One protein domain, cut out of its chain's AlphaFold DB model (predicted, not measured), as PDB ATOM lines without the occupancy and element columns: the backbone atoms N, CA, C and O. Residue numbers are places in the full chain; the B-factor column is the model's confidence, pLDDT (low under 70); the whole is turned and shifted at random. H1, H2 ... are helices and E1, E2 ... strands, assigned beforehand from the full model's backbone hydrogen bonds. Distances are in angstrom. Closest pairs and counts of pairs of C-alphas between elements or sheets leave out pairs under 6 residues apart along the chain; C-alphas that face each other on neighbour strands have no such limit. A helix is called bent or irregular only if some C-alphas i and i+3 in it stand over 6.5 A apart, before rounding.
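AT A GLANCE: This is residues 185 to 305 of the 585 residues of an uncharacterized protein of Actinomyces sp. CtC 72 (UniProt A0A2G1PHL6). Look first for a small sheet of three parallel strands, E4, E5 and E6, with helix H5 laid along one of its faces; two longer helices, H3 and H4, run side by side and reach the sheet only near their last residues. A small hairpin, E2 and E3, packs near the starts of E4 and E5, and the short helix H1 packs on H3. The printed part has 121 residues, with the named elements in the order E1, H1, E2, E3, E4, H2, H3, E5, H4, E6, H5: five helices and six strands, a mixed class. It is compact, with a radius of gyration of the C-alphas of 13.8 A, and spans 45 by 31 by 24 A.

HOW THE PARTS SIT: Begin at E5, residues 249 to 253, the inner strand of the sheet. E4, residues 220 to 224, is its parallel neighbour at 17 degrees, with N 253 and O 223 at 2.8 A. E6, residues 285 to 288, is parallel to E5 at 25 degrees, with N 252 and O 286 at 2.8 A. H5, residues 291 to 300, is on one face of this sheet, making two layers, helix over strands; its height over the sheet is 8.5 A, and it lies over E5 and E6, along the strands at 23 degrees to E5 on the local plane. H3, residues 234 to 245, and H4, residues 265 to 280, touch at a shallow tilt of 9 degrees, the same way, with Ala 241 and Ala 279 their closest C-alphas at 4.0 A. H3 only grazes the sheet with residues 240 to 245, and H4 with 279 to 280. H2 is residues 225 to 228; E4, H2, H3, E5 and then E5, H4, E6 are strand-helix-strand units, parallel neighbour strands joined through helices, each with a right-handed crossover. H2 is not on the sheet. E2, residues 198 to 200, and E3, residues 209 to 211, form an antiparallel hairpin, with N 210 and O 199 at 2.8 A; the closest C-alphas of E3 and E4 are those of Val 210 and Ala 220, 7.0 A apart. H1, residues 189 to 192, touches H3 at its residues 235 to 240 alone; Pro 189 and Ala 236 are the closest C-alphas, at 5.3 A. E1, residues 185 to 187, pairs with no named strand and is near E4. In H3 every O i to N i+4 pair is within hydrogen-bond range, in H4 10 of 12 and in H5 4 of 6; H1 and H2 are too short for such a pair.

IN THESE COORDINATES: Find C-alpha 185 at (56.044, 123.174, 47.053), where E1 begins. E4 and E5 each measure 13.3 A from first to last C-alpha, and E6 10.2 A. H3 runs 16.6 A. H4 runs 21.6 A from C-alpha 265 at (79.820, 134.486, 39.131), with a kink of 34 degrees near residue 272; it is irregular, C-alphas 267 and 270 being 7.2 A apart. H5, 14.8 A, is irregular too, with C-alphas 292 and 295 7.2 A apart, and ends at C-alpha 300, (47.450, 126.463, 28.264).

THE WHOLE: The two C-alphas farthest apart are those of Asp 205 and Asp 267, at 44.8 A. The printed part has no cut, and the link from E5 to H4, with 11 residues, is long. The mean pLDDT of the printed part is 94.5; look for values under 70 at residues 203 to 206.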
ATOM      1  N   GLN A 185      54.841 123.313  46.231       96.69
ATOM      2  CA  GLN A 185      56.044 123.174  47.053       96.69
ATOM      3  C   GLN A 185      57.205 123.955  46.445       96.69
ATOM      4  O   GLN A 185      57.133 124.445  45.317       96.69
ATOM      5  N   ILE A 186      58.280 124.085  47.214       95.81
ATOM      6  CA  ILE A 186      59.473 124.824  46.813       95.81
ATOM      7  C   ILE A 186      60.573 123.839  46.406       95.81
ATOM      8  O   ILE A 186      60.770 122.808  47.053       95.81
ATOM      9  N   LEU A 187      61.275 124.169  45.322       96.00
ATOM     10  CA  LEU A 187      62.405 123.417  44.785       96.00
ATOM     11  C   LEU A 187      63.653 124.301  44.782       96.00
ATOM     12  O   LEU A 187      63.646 125.386  44.198       96.00
ATOM     13  N   ASP A 188      64.716 123.828  45.422       94.44
ATOM     14  CA  ASP A 188      65.990 124.537  45.473       94.44
ATOM     15  C   ASP A 188      66.884 124.200  44.249       94.44
ATOM     16  O   ASP A 188      66.573 123.292  43.464       94.44
ATOM     17  N   PRO A 189      68.001 124.922  44.038       95.25
ATOM     18  CA  PRO A 189      68.902 124.672  42.912       95.25
ATOM     19  C   PRO A 189      69.572 123.297  42.927       95.25
ATOM     20  O   PRO A 189      69.905 122.777  41.861       95.25
ATOM     21  N   VAL A 190      69.811 122.727  44.110       93.50
ATOM     22  CA  VAL A 190      70.453 121.418  44.272       93.50
ATOM     23  C   VAL A 190      69.475 120.321  43.874       93.50
ATOM     24  O   VAL A 190      69.839 119.454  43.085       93.50
ATOM     25  N   GLY A 191      68.229 120.407  44.342       94.06
ATOM     26  CA  GLY A 191      67.141 119.514  43.973       94.06
ATOM     27  C   GLY A 191      66.827 119.579  42.482       94.06
ATOM     28  O   GLY A 191      66.660 118.535  41.866       94.06
ATOM     29  N   LEU A 192      66.812 120.771  41.866       97.12
ATOM     30  CA  LEU A 192      66.607 120.904  40.414       97.12
ATOM     31  C   LEU A 192      67.756 120.290  39.597       97.12
ATOM     32  O   LEU A 192      67.525 119.800  38.496       97.12
ATOM     33  N   ALA A 193      68.986 120.345  40.108       96.69
ATOM     34  CA  ALA A 193      70.167 119.819  39.429       96.69
ATOM     35  C   ALA A 193      70.471 118.348  39.760       96.69
ATOM     36  O   ALA A 193      71.490 117.833  39.298       96.69
ATOM     37  N   GLU A 194      69.636 117.678  40.558       95.50
ATOM     38  CA  GLU A 194      69.826 116.270  40.897       95.50
ATOM     39  C   GLU A 194      69.574 115.374  39.669       95.50
ATOM     40  O   GLU A 194      68.604 115.538  38.924       95.50
ATOM     41  N   ASP A 195      70.451 114.394  39.453       93.31
ATOM     42  CA  ASP A 195      70.326 113.462  38.336       93.31
ATOM     43  C   ASP A 195      69.094 112.553  38.486       93.31
ATOM     44  O   ASP A 195      68.773 112.056  39.566       93.31
ATOM     45  N   GLY A 196      68.417 112.274  37.369       92.06
ATOM     46  CA  GLY A 196      67.305 111.318  37.331       92.06
ATOM     47  C   GLY A 196      65.993 111.819  37.945       92.06
ATOM     48  O   GLY A 196      65.079 111.021  38.136       92.06
ATOM     49  N   ILE A 197      65.868 113.119  38.236       94.94
ATOM     50  CA  ILE A 197      64.602 113.695  38.714       94.94
ATOM     51  C   ILE A 197      63.575 113.895  37.602       94.94
ATOM     52  O   ILE A 197      62.403 114.047  37.907       94.94
ATOM     53  N   VAL A 198      63.978 113.938  36.331       96.56
ATOM     54  CA  VAL A 198      63.055 114.146  35.206       96.56
ATOM     55  C   VAL A 198      62.596 112.786  34.692       96.56
ATOM     56  O   VAL A 198      63.423 111.965  34.297       96.56
ATOM     57  N   GLY A 199      61.288 112.554  34.660       94.75
ATOM     58  CA  GLY A 199      60.729 111.295  34.178       94.75
ATOM     59  C   GLY A 199      59.253 111.404  33.815       94.75
ATOM     60  O   GLY A 199      58.662 112.472  33.971       94.75
ATOM     61  N   PRO A 200      58.651 110.326  33.294       93.06
ATOM     62  CA  PRO A 200      57.222 110.299  33.014       93.06
ATOM     63  C   PRO A 200      56.396 110.265  34.311       93.06
ATOM     64  O   PRO A 200      56.819 109.685  35.309       93.06
ATOM     65  N   GLU A 201      55.201 110.853  34.297       88.81
ATOM     66  CA  GLU A 201      54.217 110.664  35.369       88.81
ATOM     67  C   GLU A 201      53.717 109.211  35.347       88.81
ATOM     68  O   GLU A 201      53.268 108.724  34.309       88.81
ATOM     69  N   HIS A 202      53.817 108.505  36.477       73.38
ATOM     70  CA  HIS A 202      53.534 107.066  36.547       73.38
ATOM     71  C   HIS A 202      52.104 106.702  36.989       73.38
ATOM     72  O   HIS A 202      51.763 105.524  36.958       73.38
ATOM     73  N   ASP A 203      51.254 107.687  37.302       64.81
ATOM     74  CA  ASP A 203      49.941 107.464  37.939       64.81
ATOM     75  C   ASP A 203      48.761 108.170  37.245       64.81
ATOM     76  O   ASP A 203      47.683 108.298  37.827       64.81
ATOM     77  N   THR A 204      48.937 108.650  36.009       61.75
ATOM     78  CA  THR A 204      47.855 109.283  35.235       61.75
ATOM     79  C   THR A 204      47.776 108.742  33.812       61.75
ATOM     80  O   THR A 204      48.788 108.561  33.136       61.75
ATOM     81  N   ASP A 205      46.549 108.559  33.314       53.12
ATOM     82  CA  ASP A 205      46.293 108.226  31.903       53.12
ATOM     83  C   ASP A 205      46.700 109.365  30.949       53.12
ATOM     84  O   ASP A 205      46.864 109.155  29.748       53.12
ATOM     85  N   ALA A 206      46.853 110.584  31.481       55.19
ATOM     86  CA  ALA A 206      47.197 111.776  30.714       55.19
ATOM     87  C   ALA A 206      48.631 111.727  30.165       55.19
ATOM     88  O   ALA A 206      48.882 112.265  29.084       55.19
ATOM     89  N   GLY A 207      49.551 111.070  30.882       70.00
ATOM     90  CA  GLY A 207      50.977 111.110  30.580       70.00
ATOM     91  C   GLY A 207      51.563 112.527  30.677       70.00
ATOM     92  O   GLY A 207      50.877 113.543  30.607       70.00
ATOM     93  N   GLY A 208      52.876 112.621  30.850       85.69
ATOM     94  CA  GLY A 208      53.557 113.910  30.942       85.69
ATOM     95  C   GLY A 208      54.938 113.766  31.551       85.69
ATOM     96  O   GLY A 208      55.228 112.761  32.194       85.69
ATOM     97  N   THR A 209      55.790 114.759  31.332       94.69
ATOM     98  CA  THR A 209      57.099 114.835  31.985       94.69
ATOM     99  C   THR A 209      56.933 115.563  33.313       94.69
ATOM    100  O   THR A 209      56.383 116.661  33.336       94.69
ATOM    101  N   VAL A 210      57.410 114.955  34.398       96.94
ATOM    102  CA  VAL A 210      57.358 115.476  35.771       96.94
ATOM    103  C   VAL A 210      58.755 115.542  36.380       96.94
ATOM    104  O   VAL A 210      59.689 114.872  35.926       96.94
ATOM    105  N   LEU A 211      58.882 116.326  37.451       97.38
ATOM    106  CA  LEU A 211      60.025 116.265  38.359       97.38
ATOM    107  C   LEU A 211      59.700 115.359  39.551       97.38
ATOM    108  O   LEU A 211      58.629 115.468  40.146       97.38
ATOM    109  N   PHE A 212      60.658 114.517  39.932       96.38
ATOM    110  CA  PHE A 212      60.570 113.512  40.989       96.38
ATOM    111  C   PHE A 212      59.405 112.525  40.762       96.38
ATOM    112  O   PHE A 212      58.449 112.532  41.538       96.38
ATOM    113  N   PRO A 213      59.455 111.674  39.713       94.12
ATOM    114  CA  PRO A 213      58.330 110.820  39.301       94.12
ATOM    115  C   PRO A 213      57.874 109.817  40.372       94.12
ATOM    116  O   PRO A 213      56.688 109.513  40.449       94.12
ATOM    117  N   ASP A 214      58.777 109.370  41.249       91.06
ATOM    118  CA  ASP A 214      58.448 108.489  42.381       91.06
ATOM    119  C   ASP A 214      57.747 109.223  43.544       91.06
ATOM    120  O   ASP A 214      57.324 108.596  44.513       91.06
ATOM    121  N   GLY A 215      57.640 110.551  43.475       91.44
ATOM    122  CA  GLY A 215      57.097 111.425  44.512       91.44
ATOM    123  C   GLY A 215      58.033 112.609  44.789       91.44
ATOM    124  O   GLY A 215      59.227 112.388  45.004       91.44
ATOM    125  N   PRO A 216      57.524 113.858  44.808       94.38
ATOM    126  CA  PRO A 216      56.107 114.256  44.753       94.38
ATOM    127  C   PRO A 216      55.477 114.409  43.350       94.38
ATOM    128  O   PRO A 216      54.306 114.779  43.269       94.38
ATOM    129  N   ALA A 217      56.200 114.113  42.266       96.19
ATOM    130  CA  ALA A 217      55.718 114.170  40.879       96.19
ATOM    131  C   ALA A 217      55.150 115.546  40.465       96.19
ATOM    132  O   ALA A 217      53.985 115.665  40.063       96.19
ATOM    133  N   TYR A 218      55.989 116.587  40.556       97.94
ATOM    134  CA  TYR A 218      55.638 117.944  40.130       97.94
ATOM    135  C   TYR A 218      55.349 117.976  38.631       97.94
ATOM    136  O   TYR A 218      56.207 117.607  37.829       97.94
ATOM    137  N   ARG A 219      54.170 118.472  38.251       97.31
ATOM    138  CA  ARG A 219      53.715 118.594  36.856       97.31
ATOM    139  C   ARG A 219      54.198 119.865  36.173       97.31
ATOM    140  O   ARG A 219      54.245 119.922  34.949       97.31
ATOM    141  N   ALA A 220      54.547 120.884  36.952       98.38
ATOM    142  CA  ALA A 220      55.110 122.123  36.439       98.38
ATOM    143  C   ALA A 220      56.208 122.684  37.343       98.38
ATOM    144  O   ALA A 220      56.211 122.463  38.555       98.38
ATOM    145  N   LEU A 221      57.105 123.460  36.734       98.69
ATOM    146  CA  LEU A 221      58.095 124.278  37.425       98.69
ATOM    147  C   LEU A 221      57.855 125.758  37.117       98.69
ATOM    148  O   LEU A 221      57.769 126.153  35.953       98.69
ATOM    149  N   ILE A 222      57.783 126.586  38.155       98.75
ATOM    150  CA  ILE A 222      57.726 128.043  38.024       98.75
ATOM    151  C   ILE A 222      59.086 128.635  38.371       98.75
ATOM    152  O   ILE A 222      59.659 128.313  39.410       98.75
ATOM    153  N   LEU A 223      59.568 129.534  37.517       98.44
ATOM    154  CA  LEU A 223      60.780 130.315  37.739       98.44
ATOM    155  C   LEU A 223      60.450 131.806  37.692       98.44
ATOM    156  O   LEU A 223      60.146 132.343  36.629       98.44
ATOM    157  N   ASP A 224      60.581 132.480  38.828       97.44
ATOM    158  CA  ASP A 224      60.596 133.940  38.909       97.44
ATOM    159  C   ASP A 224      62.000 134.383  39.318       97.44
ATOM    160  O   ASP A 224      62.400 134.217  40.469       97.44
ATOM    161  N   ALA A 225      62.775 134.906  38.365       95.19
ATOM    162  CA  ALA A 225      64.157 135.308  38.618       95.19
ATOM    163  C   ALA A 225      64.263 136.437  39.653       95.19
ATOM    164  O   ALA A 225      65.278 136.534  40.345       95.19
ATOM    165  N   ALA A 226      63.235 137.283  39.782       94.12
ATOM    166  CA  ALA A 226      63.263 138.425  40.687       94.12
ATOM    167  C   ALA A 226      63.333 137.996  42.162       94.12
ATOM    168  O   ALA A 226      63.966 138.691  42.959       94.12
ATOM    169  N   LEU A 227      62.783 136.825  42.510       91.50
ATOM    170  CA  LEU A 227      62.818 136.275  43.874       91.50
ATOM    171  C   LEU A 227      64.240 135.939  44.365       91.50
ATOM    172  O   LEU A 227      64.474 135.845  45.571       91.50
ATOM    173  N   GLN A 228      65.200 135.806  43.448       91.00
ATOM    174  CA  GLN A 228      66.616 135.548  43.731       91.00
ATOM    175  C   GLN A 228      67.540 136.552  43.023       91.00
ATOM    176  O   GLN A 228      68.654 136.227  42.633       91.00
ATOM    177  N   GLY A 229      67.087 137.798  42.839       91.88
ATOM    178  CA  GLY A 229      67.953 138.885  42.363       91.88
ATOM    179  C   GLY A 229      68.345 138.818  40.880       91.88
ATOM    180  O   GLY A 229      69.296 139.478  40.470       91.88
ATOM    181  N   GLY A 230      67.613 138.061  40.061       95.12
ATOM    182  CA  GLY A 230      67.840 137.959  38.616       95.12
ATOM    183  C   GLY A 230      68.903 136.936  38.205       95.12
ATOM    184  O   GLY A 230      69.329 136.937  37.044       95.12
ATOM    185  N   THR A 231      69.331 136.069  39.122       95.75
ATOM    186  CA  THR A 231      70.392 135.078  38.903       95.75
ATOM    187  C   THR A 231      69.909 133.644  39.143       95.75
ATOM    188  O   THR A 231      68.807 133.408  39.639       95.75
ATOM    189  N   ILE A 232      70.708 132.673  38.696       97.38
ATOM    190  CA  ILE A 232      70.492 131.229  38.875       97.38
ATOM    191  C   ILE A 232      71.854 130.519  38.834       97.38
ATOM    192  O   ILE A 232      72.677 130.879  37.993       97.38
ATOM    193  N   PRO A 233      72.138 129.509  39.675       97.12
ATOM    194  CA  PRO A 233      73.354 128.714  39.543       97.12
ATOM    195  C   PRO A 233      73.433 128.002  38.182       97.12
ATOM    196  O   PRO A 233      72.448 127.429  37.711       97.12
ATOM    197  N   LEU A 234      74.607 127.987  37.546       97.69
ATOM    198  CA  LEU A 234      74.790 127.410  36.205       97.69
ATOM    199  C   LEU A 234      74.330 125.946  36.083       97.69
ATOM    200  O   LEU A 234      73.786 125.549  35.051       97.69
ATOM    201  N   ASN A 235      74.540 125.126  37.113       97.00
ATOM    202  CA  ASN A 235      74.058 123.742  37.137       97.00
ATOM    203  C   ASN A 235      72.522 123.673  37.101       97.00
ATOM    204  O   ASN A 235      71.975 122.919  36.302       97.00
ATOM    205  N   ALA A 236      71.838 124.511  37.883       97.56
ATOM    206  CA  ALA A 236      70.383 124.616  37.872       97.56
ATOM    207  C   ALA A 236      69.860 125.155  36.529       97.56
ATOM    208  O   ALA A 236      68.880 124.633  36.003       97.56
ATOM    209  N   ALA A 237      70.545 126.126  35.911       98.38
ATOM    210  CA  ALA A 237      70.188 126.627  34.579       98.38
ATOM    211  C   ALA A 237      70.288 125.537  33.498       98.38
ATOM    212  O   ALA A 237      69.412 125.417  32.640       98.38
ATOM    213  N   ARG A 238      71.340 124.709  33.545       98.31
ATOM    214  CA  ARG A 238      71.498 123.560  32.639       98.31
ATOM    215  C   ARG A 238      70.432 122.499  32.881       98.31
ATOM    216  O   ARG A 238      69.862 121.996  31.918       98.31
ATOM    217  N   ALA A 239      70.129 122.195  34.139       98.38
ATOM    218  CA  ALA A 239      69.078 121.246  34.484       98.38
ATOM    219  C   ALA A 239      67.690 121.731  34.032       98.38
ATOM    220  O   ALA A 239      66.923 120.949  33.472       98.38
ATOM    221  N   LEU A 240      67.406 123.033  34.157       98.50
ATOM    222  CA  LEU A 240      66.198 123.656  33.612       98.50
ATOM    223  C   LEU A 240      66.094 123.458  32.094       98.50
ATOM    224  O   LEU A 240      65.028 123.106  31.592       98.50
ATOM    225  N   ALA A 241      67.196 123.645  31.361       98.50
ATOM    226  CA  ALA A 241      67.239 123.409  29.920       98.50
ATOM    227  C   ALA A 241      66.982 121.936  29.565       98.50
ATOM    228  O   ALA A 241      66.215 121.656  28.644       98.50
ATOM    229  N   CYS A 242      67.567 120.997  30.314       97.88
ATOM    230  CA  CYS A 242      67.314 119.565  30.142       97.88
ATOM    231  C   CYS A 242      65.839 119.213  30.395       97.88
ATOM    232  O   CYS A 242      65.231 118.518  29.582       97.88
ATOM    233  N   ALA A 243      65.241 119.724  31.475       98.19
ATOM    234  CA  ALA A 243      63.827 119.510  31.782       98.19
ATOM    235  C   ALA A 243      62.916 120.088  30.683       98.19
ATOM    236  O   ALA A 243      61.995 119.412  30.222       98.19
ATOM    237  N   ALA A 244      63.214 121.300  30.203       98.25
ATOM    238  CA  ALA A 244      62.488 121.933  29.104       98.25
ATOM    239  C   ALA A 244      62.537 121.087  27.822       98.25
ATOM    240  O   ALA A 244      61.506 120.857  27.193       98.25
ATOM    241  N   GLN A 245      63.719 120.579  27.451       97.25
ATOM    242  CA  GLN A 245      63.903 119.706  26.284       97.25
ATOM    243  C   GLN A 245      63.163 118.372  26.426       97.25
ATOM    244  O   GLN A 245      62.651 117.853  25.437       97.25
ATOM    245  N   ALA A 246      63.057 117.847  27.649       96.06
ATOM    246  CA  ALA A 246      62.274 116.655  27.961       96.06
ATOM    247  C   ALA A 246      60.749 116.898  27.945       96.06
ATOM    248  O   ALA A 246      59.983 115.968  28.188       96.06
ATOM    249  N   GLY A 247      60.288 118.121  27.665       96.19
ATOM    250  CA  GLY A 247      58.864 118.454  27.568       96.19
ATOM    251  C   GLY A 247      58.192 118.790  28.899       96.19
ATOM    252  O   GLY A 247      56.965 118.852  28.945       96.19
ATOM    253  N   MET A 248      58.968 119.026  29.964       97.31
ATOM    254  CA  MET A 248      58.449 119.517  31.243       97.31
ATOM    255  C   MET A 248      57.735 120.860  31.049       97.31
ATOM    256  O   MET A 248      58.259 121.755  30.378       97.31
ATOM    257  N   ALA A 249      56.566 121.028  31.670       98.25
ATOM    258  CA  ALA A 249      55.876 122.310  31.675       98.25
ATOM    259  C   ALA A 249      56.620 123.314  32.567       98.25
ATOM    260  O   ALA A 249      56.779 123.100  33.772       98.25
ATOM    261  N   ILE A 250      57.080 124.420  31.981       98.81
ATOM    262  CA  ILE A 250      57.828 125.459  32.695       98.81
ATOM    263  C   ILE A 250      57.182 126.817  32.440       98.81
ATOM    264  O   ILE A 250      56.937 127.203  31.295       98.81
ATOM    265  N   VAL A 251      56.938 127.568  33.514       98.81
ATOM    266  CA  VAL A 251      56.458 128.950  33.437       98.81
ATOM    267  C   VAL A 251      57.517 129.889  33.998       98.81
ATOM    268  O   VAL A 251      57.860 129.824  35.175       98.81
ATOM    269  N   VAL A 252      58.023 130.785  33.153       98.75
ATOM    270  CA  VAL A 252      58.939 131.859  33.553       98.75
ATOM    271  C   VAL A 252      58.135 133.130  33.805       98.75
ATOM    272  O   VAL A 252      57.443 133.617  32.908       98.75
ATOM    273  N   VAL A 253      58.225 133.674  35.014       98.69
ATOM    274  CA  VAL A 253      57.566 134.924  35.406       98.69
ATOM    275  C   VAL A 253      58.548 136.080  35.260       98.69
ATOM    276  O   VAL A 253      59.691 136.006  35.706       98.69
ATOM    277  N   GLY A 254      58.110 137.162  34.621       98.06
ATOM    278  CA  GLY A 254      58.906 138.373  34.475       98.06
ATOM    279  C   GLY A 254      60.102 138.185  33.541       98.06
ATOM    280  O   GLY A 254      59.963 137.670  32.428       98.06
ATOM    281  N   GLN A 255      61.272 138.689  33.940       97.69
ATOM    282  CA  GLN A 255      62.509 138.527  33.171       97.69
ATOM    283  C   GLN A 255      63.191 137.200  33.529       97.69
ATOM    284  O   GLN A 255      63.266 136.865  34.710       97.69
ATOM    285  N   PRO A 256      63.720 136.457  32.543       97.25
ATOM    286  CA  PRO A 256      64.527 135.279  32.830       97.25
ATOM    287  C   PRO A 256      65.850 135.676  33.516       97.25
ATOM    288  O   PRO A 256      66.314 136.808  33.331       97.25
ATOM    289  N   PRO A 257      66.488 134.766  34.273       96.69
ATOM    290  CA  PRO A 257      67.754 135.073  34.919       96.69
ATOM    291  C   PRO A 257      68.865 135.264  33.879       96.69
ATOM    292  O   PRO A 257      68.875 134.619  32.827       96.69
ATOM    293  N   ALA A 258      69.798 136.170  34.172       95.81
ATOM    294  CA  ALA A 258      70.809 136.621  33.211       95.81
ATOM    295  C   ALA A 258      72.263 136.405  33.665       95.81
ATOM    296  O   ALA A 258      73.179 136.690  32.882       95.81
ATOM    297  N   GLY A 259      72.462 135.905  34.889       95.19
ATOM    298  CA  GLY A 259      73.777 135.669  35.481       95.19
ATOM    299  C   GLY A 259      73.804 134.534  36.505       95.19
ATOM    300  O   GLY A 259      72.754 134.041  36.928       95.19
ATOM    301  N   ASP A 260      75.014 134.112  36.864       96.12
ATOM    302  CA  ASP A 260      75.269 133.011  37.797       96.12
ATOM    303  C   ASP A 260      75.131 133.463  39.256       96.12
ATOM    304  O   ASP A 260      75.686 134.482  39.663       96.12
ATOM    305  N   ALA A 261      74.403 132.680  40.055       92.88
ATOM    306  CA  ALA A 261      74.345 132.847  41.512       92.88
ATOM    307  C   ALA A 261      75.387 131.982  42.252       92.88
ATOM    308  O   ALA A 261      75.538 132.086  43.468       92.88
ATOM    309  N   GLY A 262      76.077 131.095  41.527       89.31
ATOM    310  CA  GLY A 262      77.064 130.174  42.073       89.31
ATOM    311  C   GLY A 262      78.481 130.746  42.157       89.31
ATOM    312  O   GLY A 262      78.739 131.941  42.033       89.31
ATOM    313  N   TRP A 263      79.438 129.839  42.363       88.12
ATOM    314  CA  TRP A 263      80.863 130.165  42.486       88.12
ATOM    315  C   TRP A 263      81.504 130.692  41.196       88.12
ATOM    316  O   TRP A 263      82.606 131.233  41.259       88.12
ATOM    317  N   GLY A 264      80.861 130.502  40.039       86.12
ATOM    318  CA  GLY A 264      81.369 130.993  38.760       86.12
ATOM    319  C   GLY A 264      81.190 132.502  38.607       86.12
ATOM    320  O   GLY A 264      82.022 133.152  37.975       86.12
ATOM    321  N   GLY A 265      80.136 133.064  39.207       89.75
ATOM    322  CA  GLY A 265      79.820 134.486  39.131       89.75
ATOM    323  C   GLY A 265      79.784 134.989  37.684       89.75
ATOM    324  O   GLY A 265      79.384 134.270  36.767       89.75
ATOM    325  N   ALA A 266      80.277 136.209  37.458       92.81
ATOM    326  CA  ALA A 266      80.221 136.862  36.148       92.81
ATOM    327  C   ALA A 266      80.872 136.054  35.002       92.81
ATOM    328  O   ALA A 266      80.441 136.161  33.851       92.81
ATOM    329  N   ASP A 267      81.872 135.215  35.299       95.94
ATOM    330  CA  ASP A 267      82.543 134.377  34.295       95.94
ATOM    331  C   ASP A 267      81.611 133.283  33.739       95.94
ATOM    332  O   ASP A 267      81.764 132.843  32.596       95.94
ATOM    333  N   ALA A 268      80.613 132.860  34.521       96.75
ATOM    334  CA  ALA A 268      79.624 131.859  34.133       96.75
ATOM    335  C   ALA A 268      78.356 132.459  33.496       96.75
ATOM    336  O   ALA A 268      77.574 131.719  32.890       96.75
ATOM    337  N   ASP A 269      78.164 133.781  33.544       97.75
ATOM    338  CA  ASP A 269      76.948 134.452  33.066       97.75
ATOM    339  C   ASP A 269      76.606 134.138  31.602       97.75
ATOM    340  O   ASP A 269      75.438 134.005  31.230       97.75
ATOM    341  N   ALA A 270      77.619 134.025  30.737       97.94
ATOM    342  CA  ALA A 270      77.404 133.693  29.330       97.94
ATOM    343  C   ALA A 270      76.809 132.287  29.161       97.94
ATOM    344  O   ALA A 270      75.867 132.113  28.389       97.94
ATOM    345  N   ALA A 271      77.306 131.317  29.929       98.25
ATOM    346  CA  ALA A 271      76.805 129.948  29.919       98.25
ATOM    347  C   ALA A 271      75.410 129.846  30.559       98.25
ATOM    348  O   ALA A 271      74.584 129.059  30.100       98.25
ATOM    349  N   VAL A 272      75.119 130.669  31.575       98.44
ATOM    350  CA  VAL A 272      73.765 130.791  32.135       98.44
ATOM    351  C   VAL A 272      72.800 131.300  31.070       98.44
ATOM    352  O   VAL A 272      71.781 130.661  30.824       98.44
ATOM    353  N   ARG A 273      73.127 132.398  30.375       98.50
ATOM    354  CA  ARG A 273      72.273 132.933  29.301       98.50
ATOM    355  C   ARG A 273      72.033 131.924  28.182       98.50
ATOM    356  O   ARG A 273      70.917 131.844  27.680       98.50
ATOM    357  N   GLU A 274      73.051 131.153  27.807       98.62
ATOM    358  CA  GLU A 274      72.921 130.079  26.818       98.62
ATOM    359  C   GLU A 274      71.950 128.986  27.292       98.62
ATOM    360  O   GLU A 274      71.015 128.639  26.570       98.62
ATOM    361  N   ALA A 275      72.115 128.491  28.522       98.69
ATOM    362  CA  ALA A 275      71.239 127.469  29.088       98.69
ATOM    363  C   ALA A 275      69.788 127.963  29.227       98.69
ATOM    364  O   ALA A 275      68.846 127.257  28.874       98.69
ATOM    365  N   ILE A 276      69.595 129.205  29.666       98.62
ATOM    366  CA  ILE A 276      68.272 129.820  29.787       98.62
ATOM    367  C   ILE A 276      67.620 130.041  28.420       98.62
ATOM    368  O   ILE A 276      66.428 129.776  28.268       98.62
ATOM    369  N   ALA A 277      68.377 130.455  27.400       98.56
ATOM    370  CA  ALA A 277      67.863 130.541  26.035       98.56
ATOM    371  C   ALA A 277      67.424 129.164  25.507       98.56
ATOM    372  O   ALA A 277      66.366 129.055  24.888       98.56
ATOM    373  N   ALA A 278      68.193 128.109  25.801       98.50
ATOM    374  CA  ALA A 278      67.820 126.739  25.462       98.50
ATOM    375  C   ALA A 278      66.552 126.280  26.203       98.50
ATOM    376  O   ALA A 278      65.694 125.645  25.593       98.50
ATOM    377  N   ALA A 279      66.396 126.637  27.482       98.44
ATOM    378  CA  ALA A 279      65.180 126.358  28.243       98.44
ATOM    379  C   ALA A 279      63.956 127.069  27.641       98.44
ATOM    380  O   ALA A 279      62.926 126.443  27.418       98.44
ATOM    381  N   LEU A 280      64.074 128.358  27.307       98.50
ATOM    382  CA  LEU A 280      62.988 129.151  26.713       98.50
ATOM    383  C   LEU A 280      62.560 128.668  25.319       98.50
ATOM    384  O   LEU A 280      61.435 128.938  24.907       98.50
ATOM    385  N   ALA A 281      63.434 127.965  24.598       98.00
ATOM    386  CA  ALA A 281      63.113 127.332  23.320       98.00
ATOM    387  C   ALA A 281      62.400 125.971  23.475       98.00
ATOM    388  O   ALA A 281      62.040 125.355  22.469       98.00
ATOM    389  N   GLY A 282      62.214 125.484  24.707       97.25
ATOM    390  CA  GLY A 282      61.545 124.217  24.981       97.25
ATOM    391  C   GLY A 282      60.066 124.221  24.562       97.25
ATOM    392  O   GLY A 282      59.398 125.253  24.634       97.25
ATOM    393  N   PRO A 283      59.515 123.063  24.149       94.00
ATOM    394  CA  PRO A 283      58.169 122.962  23.575       94.00
ATOM    395  C   PRO A 283      57.045 123.314  24.560       94.00
ATOM    396  O   PRO A 283      55.998 123.808  24.145       94.00
ATOM    397  N   CYS A 284      57.266 123.076  25.855       96.94
ATOM    398  CA  CYS A 284      56.282 123.276  26.920       96.94
ATOM    399  C   CYS A 284      56.667 124.438  27.850       96.94
ATOM    400  O   CYS A 284      56.371 124.407  29.045       96.94
ATOM    401  N   VAL A 285      57.339 125.464  27.319       98.56
ATOM    402  CA  VAL A 285      57.781 126.622  28.104       98.56
ATOM    403  C   VAL A 285      56.985 127.865  27.731       98.56
ATOM    404  O   VAL A 285      56.848 128.217  26.559       98.56
ATOM    405  N   LYS A 286      56.446 128.553  28.740       98.50
ATOM    406  CA  LYS A 286      55.779 129.850  28.576       98.50
ATOM    407  C   LYS A 286      56.429 130.896  29.456       98.50
ATOM    408  O   LYS A 286      56.831 130.625  30.581       98.50
ATOM    409  N   ARG A 287      56.459 132.122  28.948       98.44
ATOM    410  CA  ARG A 287      56.810 133.307  29.720       98.44
ATOM    411  C   ARG A 287      55.562 134.151  29.943       98.44
ATOM    412  O   ARG A 287      54.784 134.341  29.009       98.44
ATOM    413  N   VAL A 288      55.389 134.648  31.158       98.69
ATOM    414  CA  VAL A 288      54.309 135.563  31.537       98.69
ATOM    415  C   VAL A 288      54.870 136.775  32.266       98.69
ATOM    416  O   VAL A 288      55.926 136.696  32.886       98.69
ATOM    417  N   ASP A 289      54.151 137.892  32.225       98.00
ATOM    418  CA  ASP A 289      54.628 139.139  32.830       98.00
ATOM    419  C   ASP A 289      54.434 139.188  34.354       98.00
ATOM    420  O   ASP A 289      55.145 139.925  35.032       98.00
ATOM    421  N   ALA A 290      53.491 138.412  34.905       97.19
ATOM    422  CA  ALA A 290      53.145 138.446  36.326       97.19
ATOM    423  C   ALA A 290      52.529 137.128  36.827       97.19
ATOM    424  O   ALA A 290      51.925 136.376  36.057       97.19
ATOM    425  N   TRP A 291      52.594 136.912  38.145       97.25
ATOM    426  CA  TRP A 291      52.042 135.739  38.840       97.25
ATOM    427  C   TRP A 291      50.551 135.495  38.586       97.25
ATOM    428  O   TRP A 291      50.129 134.349  38.437       97.25
ATOM    429  N   ALA A 292      49.756 136.557  38.437       97.50
ATOM    430  CA  ALA A 292      48.326 136.451  38.134       97.50
ATOM    431  C   ALA A 292      48.026 135.700  36.818       97.50
ATOM    432  O   ALA A 292      46.935 135.162  36.648       97.50
ATOM    433  N   LEU A 293      48.986 135.646  35.887       98.25
ATOM    434  CA  LEU A 293      48.846 134.965  34.596       98.25
ATOM    435  C   LEU A 293      49.319 133.504  34.630       98.25
ATOM    436  O   LEU A 293      49.092 132.766  33.668       98.25
ATOM    437  N   VAL A 294      49.969 133.071  35.714       98.50
ATOM    438  CA  VAL A 294      50.574 131.737  35.802       98.50
ATOM    439  C   VAL A 294      49.537 130.611  35.718       98.50
ATOM    440  O   VAL A 294      49.750 129.715  34.901       98.50
ATOM    441  N   PRO A 295      48.382 130.647  36.420       98.12
ATOM    442  CA  PRO A 295      47.366 129.598  36.281       98.12
ATOM    443  C   PRO A 295      46.863 129.438  34.838       98.12
ATOM    444  O   PRO A 295      46.708 128.325  34.341       98.12
ATOM    445  N   GLY A 296      46.670 130.553  34.123       97.94
ATOM    446  CA  GLY A 296      46.279 130.533  32.711       97.94
ATOM    447  C   GLY A 296      47.361 129.939  31.804       97.94
ATOM    448  O   GLY A 296      47.048 129.194  30.875       97.94
ATOM    449  N   ALA A 297      48.637 130.222  32.085       98.50
ATOM    450  CA  ALA A 297      49.759 129.632  31.361       98.50
ATOM    451  C   ALA A 297      49.878 128.121  31.602       98.50
ATOM    452  O   ALA A 297      50.062 127.384  30.635       98.50
ATOM    453  N   LEU A 298      49.713 127.665  32.849       98.31
ATOM    454  CA  LEU A 298      49.688 126.243  33.205       98.31
ATOM    455  C   LEU A 298      48.557 125.507  32.480       98.31
ATOM    456  O   LEU A 298      48.809 124.509  31.808       98.31
ATOM    457  N   ALA A 299      47.338 126.052  32.510       96.31
ATOM    458  CA  ALA A 299      46.204 125.484  31.784       96.31
ATOM    459  C   ALA A 299      46.460 125.413  30.266       96.31
ATOM    460  O   ALA A 299      46.147 124.409  29.629       96.31
ATOM    461  N   ALA A 300      47.079 126.444  29.681       97.19
ATOM    462  CA  ALA A 300      47.450 126.463  28.264       97.19
ATOM    463  C   ALA A 300      48.593 125.493  27.906       97.19
ATOM    464  O   ALA A 300      48.790 125.208  26.726       97.19
ATOM    465  N   LEU A 301      49.351 125.020  28.898       96.31
ATOM    466  CA  LEU A 301      50.333 123.938  28.775       96.31
ATOM    467  C   LEU A 301      49.726 122.558  29.074       96.31
ATOM    468  O   LEU A 301      50.439 121.562  29.038       96.31
ATOM    469  N   GLY A 302      48.422 122.483  29.367       93.62
ATOM    470  CA  GLY A 302      47.734 121.237  29.709       93.62
ATOM    471  C   GLY A 302      47.914 120.791  31.162       93.62
ATOM    472  O   GLY A 302      47.424 119.727  31.526       93.62
ATOM    473  N   VAL A 303      48.562 121.594  32.011       95.31
ATOM    474  CA  VAL A 303      48.781 121.259  33.422       95.31
ATOM    475  C   VAL A 303      47.522 121.565  34.225       95.31
ATOM    476  O   VAL A 303      47.113 122.724  34.343       95.31
ATOM    477  N   ARG A 304      46.926 120.533  34.821       93.69
ATOM    478  CA  ARG A 304      45.763 120.634  35.715       93.69
ATOM    479  C   ARG A 304      46.149 120.246  37.147       93.69
ATOM    480  O   ARG A 304      46.990 119.353  37.304       93.69
ATOM    481  N   PRO A 305      45.561 120.891  38.166       95.69
ATOM    482  CA  PRO A 305      45.755 120.472  39.546       95.69
ATOM    483  C   PRO A 305      45.056 119.133  39.801       95.69
ATOM    484  O   PRO A 305      44.057 118.824  39.149       95.69
TER     485      PRO A 305